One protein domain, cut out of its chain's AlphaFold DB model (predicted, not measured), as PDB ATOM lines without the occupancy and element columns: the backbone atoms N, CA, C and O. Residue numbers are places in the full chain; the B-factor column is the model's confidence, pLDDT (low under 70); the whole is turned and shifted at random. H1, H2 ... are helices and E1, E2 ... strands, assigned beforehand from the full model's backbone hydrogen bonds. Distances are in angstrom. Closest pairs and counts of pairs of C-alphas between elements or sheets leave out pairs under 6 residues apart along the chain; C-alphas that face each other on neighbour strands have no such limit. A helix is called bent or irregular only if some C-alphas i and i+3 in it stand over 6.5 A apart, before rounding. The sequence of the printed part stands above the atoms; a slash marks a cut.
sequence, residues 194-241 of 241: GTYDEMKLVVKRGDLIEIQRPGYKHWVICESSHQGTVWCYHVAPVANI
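Overview. This is residues 194 to 241 of the 241 residues of the protein "Hypothetical protein" of Oppiella nova (UniProt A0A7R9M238). A long bent strand, E2, is the spine of a strongly twisted three-stranded sheet: E1 pairs with its first part and E3 with its last, making two staggered hairpins, with the short helix H1 beside the E2 and E3 end. The tip at residues 212 to 217 sticks out, and residues 234 to 241 form a tail without a named element. The printed part has 48 residues, in the order H1, E1, E2, E3; the sheet, E1 - E2 - E3, is antiparallel, and the class is mixed, helices and strands. It is only just loose, close to compact, with a radius of gyration of the C-alphas of 11.8 A, and elongated, spanning 32 by 20 by 18 A.

Arrangement. Inner strand E2, residues 216 to 226, bends by 67 degrees at residue 223. E1, residues 208 to 213, is antiparallel to E2 at 134 degrees, a hairpin, with N 209 and O 220 2.8 A apart, within hydrogen-bond range. E3, residues 229 to 233, forms a hairpin with E2, antiparallel at 127 degrees, with N 223 and O 231 at 2.8 A. These three make a meander, each strand the antiparallel neighbour of the one before. E1 and E3 are apart. H1, residues 196 to 202, is on the sheet at a height over the sheet of 7.9 A, over none of the strands, but only just, with 2 of its C-alphas falling on E3. The closest C-alphas of H1 and E3, those of Lys 200 and Val 230, are 6.1 A apart. In H1, 1 of 3 O i to N i+4 pairs and 3 of 4 O i to N i+3 pairs are within hydrogen-bond range.

Along the chain. E2 measures 28.6 A, from C-alpha 216 at (-26.449, -1.154, 39.172) to C-alpha 226; E1 measures 15.5 A. E3 measures 13.3 A and ends at C-alpha 233, (-42.016, -9.342, 39.846). H1 begins at C-alpha 196, (-32.937, -14.044, 52.078), and measures 10.2 A.

Size, cuts and confidence. The two C-alphas farthest apart, those of Val 202 and Ile 241, are 33.9 A apart. The printed part has no cut, and its three links are tight. Mean pLDDT of the printed part is 73.3; residues 194, 214 to 216, 227 to 228 and 236 to 241 are under 70.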
ATOM      1  N   GLY A 194     -30.599  -7.310  54.150       67.50
ATOM      2  CA  GLY A 194     -30.669  -8.567  54.882       67.50
ATOM      3  C   GLY A 194     -30.434  -9.754  53.956       67.50
ATOM      4  O   GLY A 194     -30.556  -9.660  52.730       67.50
ATOM      5  N   THR A 195     -30.104 -10.894  54.544       78.06
ATOM      6  CA  THR A 195     -30.091 -12.178  53.842       78.06
ATOM      7  C   THR A 195     -31.509 -12.581  53.426       78.06
ATOM      8  O   THR A 195     -32.503 -12.086  53.957       78.06
ATOM      9  N   TYR A 196     -31.629 -13.523  52.489       74.38
ATOM     10  CA  TYR A 196     -32.937 -14.044  52.078       74.38
ATOM     11  C   TYR A 196     -33.756 -14.590  53.265       74.38
ATOM     12  O   TYR A 196     -34.966 -14.377  53.336       74.38
ATOM     13  N   ASP A 197     -33.094 -15.258  54.217       74.44
ATOM     14  CA  ASP A 197     -33.748 -15.855  55.385       74.44
ATOM     15  C   ASP A 197     -34.292 -14.827  56.377       74.44
ATOM     16  O   ASP A 197     -35.297 -15.096  57.034       74.44
ATOM     17  N   GLU A 198     -33.674 -13.652  56.459       74.31
ATOM     18  CA  GLU A 198     -34.180 -12.525  57.245       74.31
ATOM     19  C   GLU A 198     -35.318 -11.824  56.494       74.31
ATOM     20  O   GLU A 198     -36.379 -11.563  57.061       74.31
ATOM     21  N   MET A 199     -35.142 -11.597  55.188       71.19
ATOM     22  CA  MET A 199     -36.104 -10.875  54.351       71.19
ATOM     23  C   MET A 199     -37.441 -11.615  54.219       71.19
ATOM     24  O   MET A 199     -38.499 -10.989  54.299       71.19
ATOM     25  N   LYS A 200     -37.440 -12.951  54.104       73.25
ATOM     26  CA  LYS A 200     -38.683 -13.743  54.003       73.25
ATOM     27  C   LYS A 200     -39.597 -13.633  55.233       73.25
ATOM     28  O   LYS A 200     -40.763 -14.003  55.140       73.25
ATOM     29  N   LEU A 201     -39.074 -13.175  56.376       71.69
ATOM     30  CA  LEU A 201     -39.828 -13.016  57.623       71.69
ATOM     31  C   LEU A 201     -40.485 -11.637  57.753       71.69
ATOM     32  O   LEU A 201     -41.429 -11.488  58.528       71.69
ATOM     33  N   VAL A 202     -39.986 -10.636  57.023       72.19
ATOM     34  CA  VAL A 202     -40.390  -9.229  57.186       72.19
ATOM     35  C   VAL A 202     -41.124  -8.665  55.971       72.19
ATOM     36  O   VAL A 202     -41.947  -7.765  56.131       72.19
ATOM     37  N   VAL A 203     -40.869  -9.217  54.782       75.00
ATOM     38  CA  VAL A 203     -41.434  -8.753  53.510       75.00
ATOM     39  C   VAL A 203     -42.927  -9.080  53.393       75.00
ATOM     40  O   VAL A 203     -43.364 -10.223  53.576       75.00
ATOM     41  N   LYS A 204     -43.702  -8.072  52.995       78.56
ATOM     42  CA  LYS A 204     -45.143  -8.117  52.740       78.56
ATOM     43  C   LYS A 204     -45.444  -7.951  51.252       78.56
ATOM     44  O   LYS A 204     -44.640  -7.453  50.465       78.56
ATOM     45  N   ARG A 205     -46.643  -8.381  50.851       78.44
ATOM     46  CA  ARG A 205     -47.171  -8.128  49.505       78.44
ATOM     47  C   ARG A 205     -47.214  -6.621  49.240       78.44
ATOM     48  O   ARG A 205     -47.801  -5.886  50.027       78.44
ATOM     49  N   GLY A 206     -46.659  -6.202  48.108       70.94
ATOM     50  CA  GLY A 206     -46.554  -4.803  47.697       70.94
ATOM     51  C   GLY A 206     -45.231  -4.133  48.071       70.94
ATOM     52  O   GLY A 206     -44.965  -3.045  47.567       70.94
ATOM     53  N   ASP A 207     -44.386  -4.772  48.887       81.50
ATOM     54  CA  ASP A 207     -43.090  -4.202  49.257       81.50
ATOM     55  C   ASP A 207     -42.155  -4.128  48.045       81.50
ATOM     56  O   ASP A 207     -42.028  -5.080  47.266       81.50
ATOM     57  N   LEU A 208     -41.466  -2.995  47.914       79.69
ATOM     58  CA  LEU A 208     -40.402  -2.800  46.938       79.69
ATOM     59  C   LEU A 208     -39.062  -3.177  47.580       79.69
ATOM     60  O   LEU A 208     -38.667  -2.608  48.595       79.69
ATOM     61  N   ILE A 209     -38.360  -4.138  46.989       81.50
ATOM     62  CA  ILE A 209     -37.129  -4.714  47.535       81.50
ATOM     63  C   ILE A 209     -35.956  -4.324  46.634       81.50
ATOM     64  O   ILE A 209     -35.952  -4.640  45.439       81.50
ATOM     65  N   GLU A 210     -34.946  -3.666  47.209       83.06
ATOM     66  CA  GLU A 210     -33.669  -3.404  46.535       83.06
ATOM     67  C   GLU A 210     -32.781  -4.653  46.609       83.06
ATOM     68  O   GLU A 210     -32.438  -5.141  47.686       83.06
ATOM     69  N   ILE A 211     -32.382  -5.175  45.452       78.69
ATOM     70  CA  ILE A 211     -31.392  -6.241  45.324       78.69
ATOM     71  C   ILE A 211     -30.056  -5.607  44.958       78.69
ATOM     72  O   ILE A 211     -29.890  -5.025  43.882       78.69
ATOM     73  N   GLN A 212     -29.068  -5.793  45.829       75.44
ATOM     74  CA  GLN A 212     -27.711  -5.347  45.554       75.44
ATOM     75  C   GLN A 212     -27.108  -6.163  44.398       75.44
ATOM     76  O   GLN A 212     -26.953  -7.387  44.476       75.44
ATOM     77  N   ARG A 213     -26.757  -5.476  43.307       72.12
ATOM     78  CA  ARG A 213     -26.008  -6.026  42.171       72.12
ATOM     79  C   ARG A 213     -24.730  -5.210  41.955       72.12
ATOM     80  O   ARG A 213     -24.743  -3.993  42.148       72.12
ATOM     81  N   PRO A 214     -23.614  -5.835  41.545       65.88
ATOM     82  CA  PRO A 214     -22.432  -5.085  41.142       65.88
ATOM     83  C   PRO A 214     -22.760  -4.175  39.952       65.88
ATOM     84  O   PRO A 214     -23.174  -4.649  38.896       65.88
ATOM     85  N   GLY A 215     -22.573  -2.868  40.120       63.69
ATOM     86  CA  GLY A 215     -22.648  -1.897  39.025       63.69
ATOM     87  C   GLY A 215     -24.035  -1.339  38.683       63.69
ATOM     88  O   GLY A 215     -24.097  -0.446  37.845       63.69
ATOM     89  N   TYR A 216     -25.127  -1.786  39.317       64.62
ATOM     90  CA  TYR A 216     -26.449  -1.154  39.172       64.62
ATOM     91  C   TYR A 216     -27.394  -1.501  40.330       64.62
ATOM     92  O   TYR A 216     -27.202  -2.492  41.034       64.62
ATOM     93  N   LYS A 217     -28.436  -0.683  40.516       75.31
ATOM     94  CA  LYS A 217     -29.527  -0.976  41.450       75.31
ATOM     95  C   LYS A 217     -30.581  -1.823  40.756       75.31
ATOM     96  O   LYS A 217     -31.075  -1.430  39.700       75.31
ATOM     97  N   HIS A 218     -30.936  -2.955  41.352       73.88
ATOM     98  CA  HIS A 218     -31.996  -3.820  40.848       73.88
ATOM     99  C   HIS A 218     -33.156  -3.820  41.829       73.88
ATOM    100  O   HIS A 218     -32.939  -3.972  43.026       73.88
ATOM    101  N   TRP A 219     -34.378  -3.671  41.334       82.25
ATOM    102  CA  TRP A 219     -35.566  -3.580  42.179       82.25
ATOM    103  C   TRP A 219     -36.568  -4.651  41.793       82.25
ATOM    104  O   TRP A 219     -36.733  -4.968  40.611       82.25
ATOM    105  N   VAL A 220     -37.233  -5.205  42.799       83.88
ATOM    106  CA  VAL A 220     -38.296  -6.193  42.622       83.88
ATOM    107  C   VAL A 220     -39.490  -5.793  43.485       83.88
ATOM    108  O   VAL A 220     -39.301  -5.237  44.564       83.88
ATOM    109  N   ILE A 221     -40.711  -6.055  43.025       85.12
ATOM    110  CA  ILE A 221     -41.926  -5.847  43.824       85.12
ATOM    111  C   ILE A 221     -42.459  -7.195  44.300       85.12
ATOM    112  O   ILE A 221     -42.629  -8.119  43.502       85.12
ATOM    113  N   CYS A 222     -42.689  -7.322  45.604       81.44
ATOM    114  CA  CYS A 222     -43.191  -8.548  46.209       81.44
ATOM    115  C   CYS A 222     -44.672  -8.754  45.870       81.44
ATOM    116  O   CYS A 222     -45.524  -7.923  46.190       81.44
ATOM    117  N   GLU A 223     -45.001  -9.888  45.262       81.69
ATOM    118  CA  GLU A 223     -46.381 -10.309  45.033       81.69
ATOM    119  C   GLU A 223     -46.938 -11.075  46.230       81.69
ATOM    120  O   GLU A 223     -48.087 -10.869  46.625       81.69
ATOM    121  N   SER A 224     -46.146 -11.986  46.801       77.50
ATOM    122  CA  SER A 224     -46.579 -12.783  47.941       77.50
ATOM    123  C   SER A 224     -45.411 -13.429  48.687       77.50
ATOM    124  O   SER A 224     -44.392 -13.771  48.090       77.50
ATOM    125  N   SER A 225     -45.582 -13.646  49.992       71.50
ATOM    126  CA  SER A 225     -44.681 -14.446  50.822       71.50
ATOM    127  C   SER A 225     -45.479 -15.578  51.473       71.50
ATOM    128  O   SER A 225     -46.274 -15.367  52.384       71.50
ATOM    129  N   HIS A 226     -45.310 -16.803  50.972       70.25
ATOM    130  CA  HIS A 226     -45.996 -17.987  51.498       70.25
ATOM    131  C   HIS A 226     -45.014 -19.156  51.600       70.25
ATOM    132  O   HIS A 226     -44.189 -19.364  50.716       70.25
ATOM    133  N   GLN A 227     -45.107 -19.926  52.691       66.94
ATOM    134  CA  GLN A 227     -44.325 -21.156  52.911       66.94
ATOM    135  C   GLN A 227     -42.792 -20.979  52.817       66.94
ATOM    136  O   GLN A 227     -42.076 -21.891  52.418       66.94
ATOM    137  N   GLY A 228     -42.270 -19.811  53.207       66.94
ATOM    138  CA  GLY A 228     -40.828 -19.524  53.172       66.94
ATOM    139  C   GLY A 228     -40.288 -19.134  51.790       66.94
ATOM    140  O   GLY A 228     -39.080 -18.929  51.645       66.94
ATOM    141  N   THR A 229     -41.169 -18.983  50.798       78.19
ATOM    142  CA  THR A 229     -40.841 -18.481  49.463       78.19
ATOM    143  C   THR A 229     -41.409 -17.081  49.262       78.19
ATOM    144  O   THR A 229     -42.597 -16.850  49.494       78.19
ATOM    145  N   VAL A 230     -40.558 -16.151  48.824       79.62
ATOM    146  CA  VAL A 230     -40.960 -14.800  48.413       79.62
ATOM    147  C   VAL A 230     -41.045 -14.760  46.888       79.62
ATOM    148  O   VAL A 230     -40.049 -14.986  46.201       79.62
ATOM    149  N   TRP A 231     -42.237 -14.483  46.367       83.31
ATOM    150  CA  TRP A 231     -42.503 -14.320  44.941       83.31
ATOM    151  C   TRP A 231     -42.469 -12.840  44.582       83.31
ATOM    152  O   TRP A 231     -43.183 -12.040  45.192       83.31
ATOM    153  N   CYS A 232     -41.659 -12.481  43.586       85.56
ATOM    154  CA  CYS A 232     -41.479 -11.096  43.166       85.56
ATOM    155  C   CYS A 232     -41.594 -10.943  41.651       85.56
ATOM    156  O   CYS A 232     -41.103 -11.781  40.893       85.56
ATOM    157  N   TYR A 233     -42.134  -9.807  41.222       80.38
ATOM    158  CA  TYR A 233     -42.016  -9.342  39.846       80.38
ATOM    159  C   TYR A 233     -40.785  -8.454  39.710       80.38
ATOM    160  O   TYR A 233     -40.519  -7.599  40.557       80.38
ATOM    161  N   HIS A 234     -40.035  -8.634  38.629       84.06
ATOM    162  CA  HIS A 234     -38.929  -7.751  38.299       84.06
ATOM    163  C   HIS A 234     -38.751  -7.637  36.794       84.06
ATOM    164  O   HIS A 234     -39.072  -8.551  36.037       84.06
ATOM    165  N   VAL A 235     -38.197  -6.509  36.366       76.75
ATOM    166  CA  VAL A 235     -37.762  -6.323  34.985       76.75
ATOM    167  C   VAL A 235     -36.328  -6.823  34.894       76.75
ATOM    168  O   VAL A 235     -35.486  -6.446  35.706       76.75
ATOM    169  N   ALA A 236     -36.039  -7.693  33.937       69.31
ATOM    170  CA  ALA A 236     -34.678  -8.086  33.603       69.31
ATOM    171  C   ALA A 236     -34.466  -7.969  32.092       69.31
ATOM    172  O   ALA A 236     -35.418  -8.166  31.331       69.31
ATOM    173  N   PRO A 237     -33.236  -7.664  31.642       63.41
ATOM    174  CA  PRO A 237     -32.873  -7.847  30.246       63.41
ATOM    175  C   PRO A 237     -33.186  -9.288  29.836       63.41
ATOM    176  O   PRO A 237     -32.963 -10.211  30.622       63.41
ATOM    177  N   VAL A 238     -33.688  -9.487  28.616       63.03
ATOM    178  CA  VAL A 238     -33.857 -10.833  28.058       63.03
ATOM    179  C   VAL A 238     -32.482 -11.496  28.066       63.03
ATOM    180  O   VAL A 238     -31.567 -11.041  27.380       63.03
ATOM    181  N   ALA A 239     -32.306 -12.528  28.891       51.81
ATOM    182  CA  ALA A 239     -31.118 -13.356  28.815       51.81
ATOM    183  C   ALA A 239     -31.154 -14.054  27.452       51.81
ATOM    184  O   ALA A 239     -32.138 -14.723  27.134       51.81
ATOM    185  N   ASN A 240     -30.112 -13.874  26.637       42.97
ATOM    186  CA  ASN A 240     -29.885 -14.764  25.505       42.97
ATOM    187  C   ASN A 240     -29.758 -16.183  26.080       42.97
ATOM    188  O   ASN A 240     -28.820 -16.446  26.836       42.97
ATOM    189  N   ILE A 241     -30.751 -17.023  25.790       38.66
ATOM    190  CA  ILE A 241     -30.748 -18.465  26.063       38.66
ATOM    191  C   ILE A 241     -29.738 -19.128  25.128       38.66
ATOM    192  O   ILE A 241     -29.716 -18.734  23.937       38.66
TER     193      ILE A 241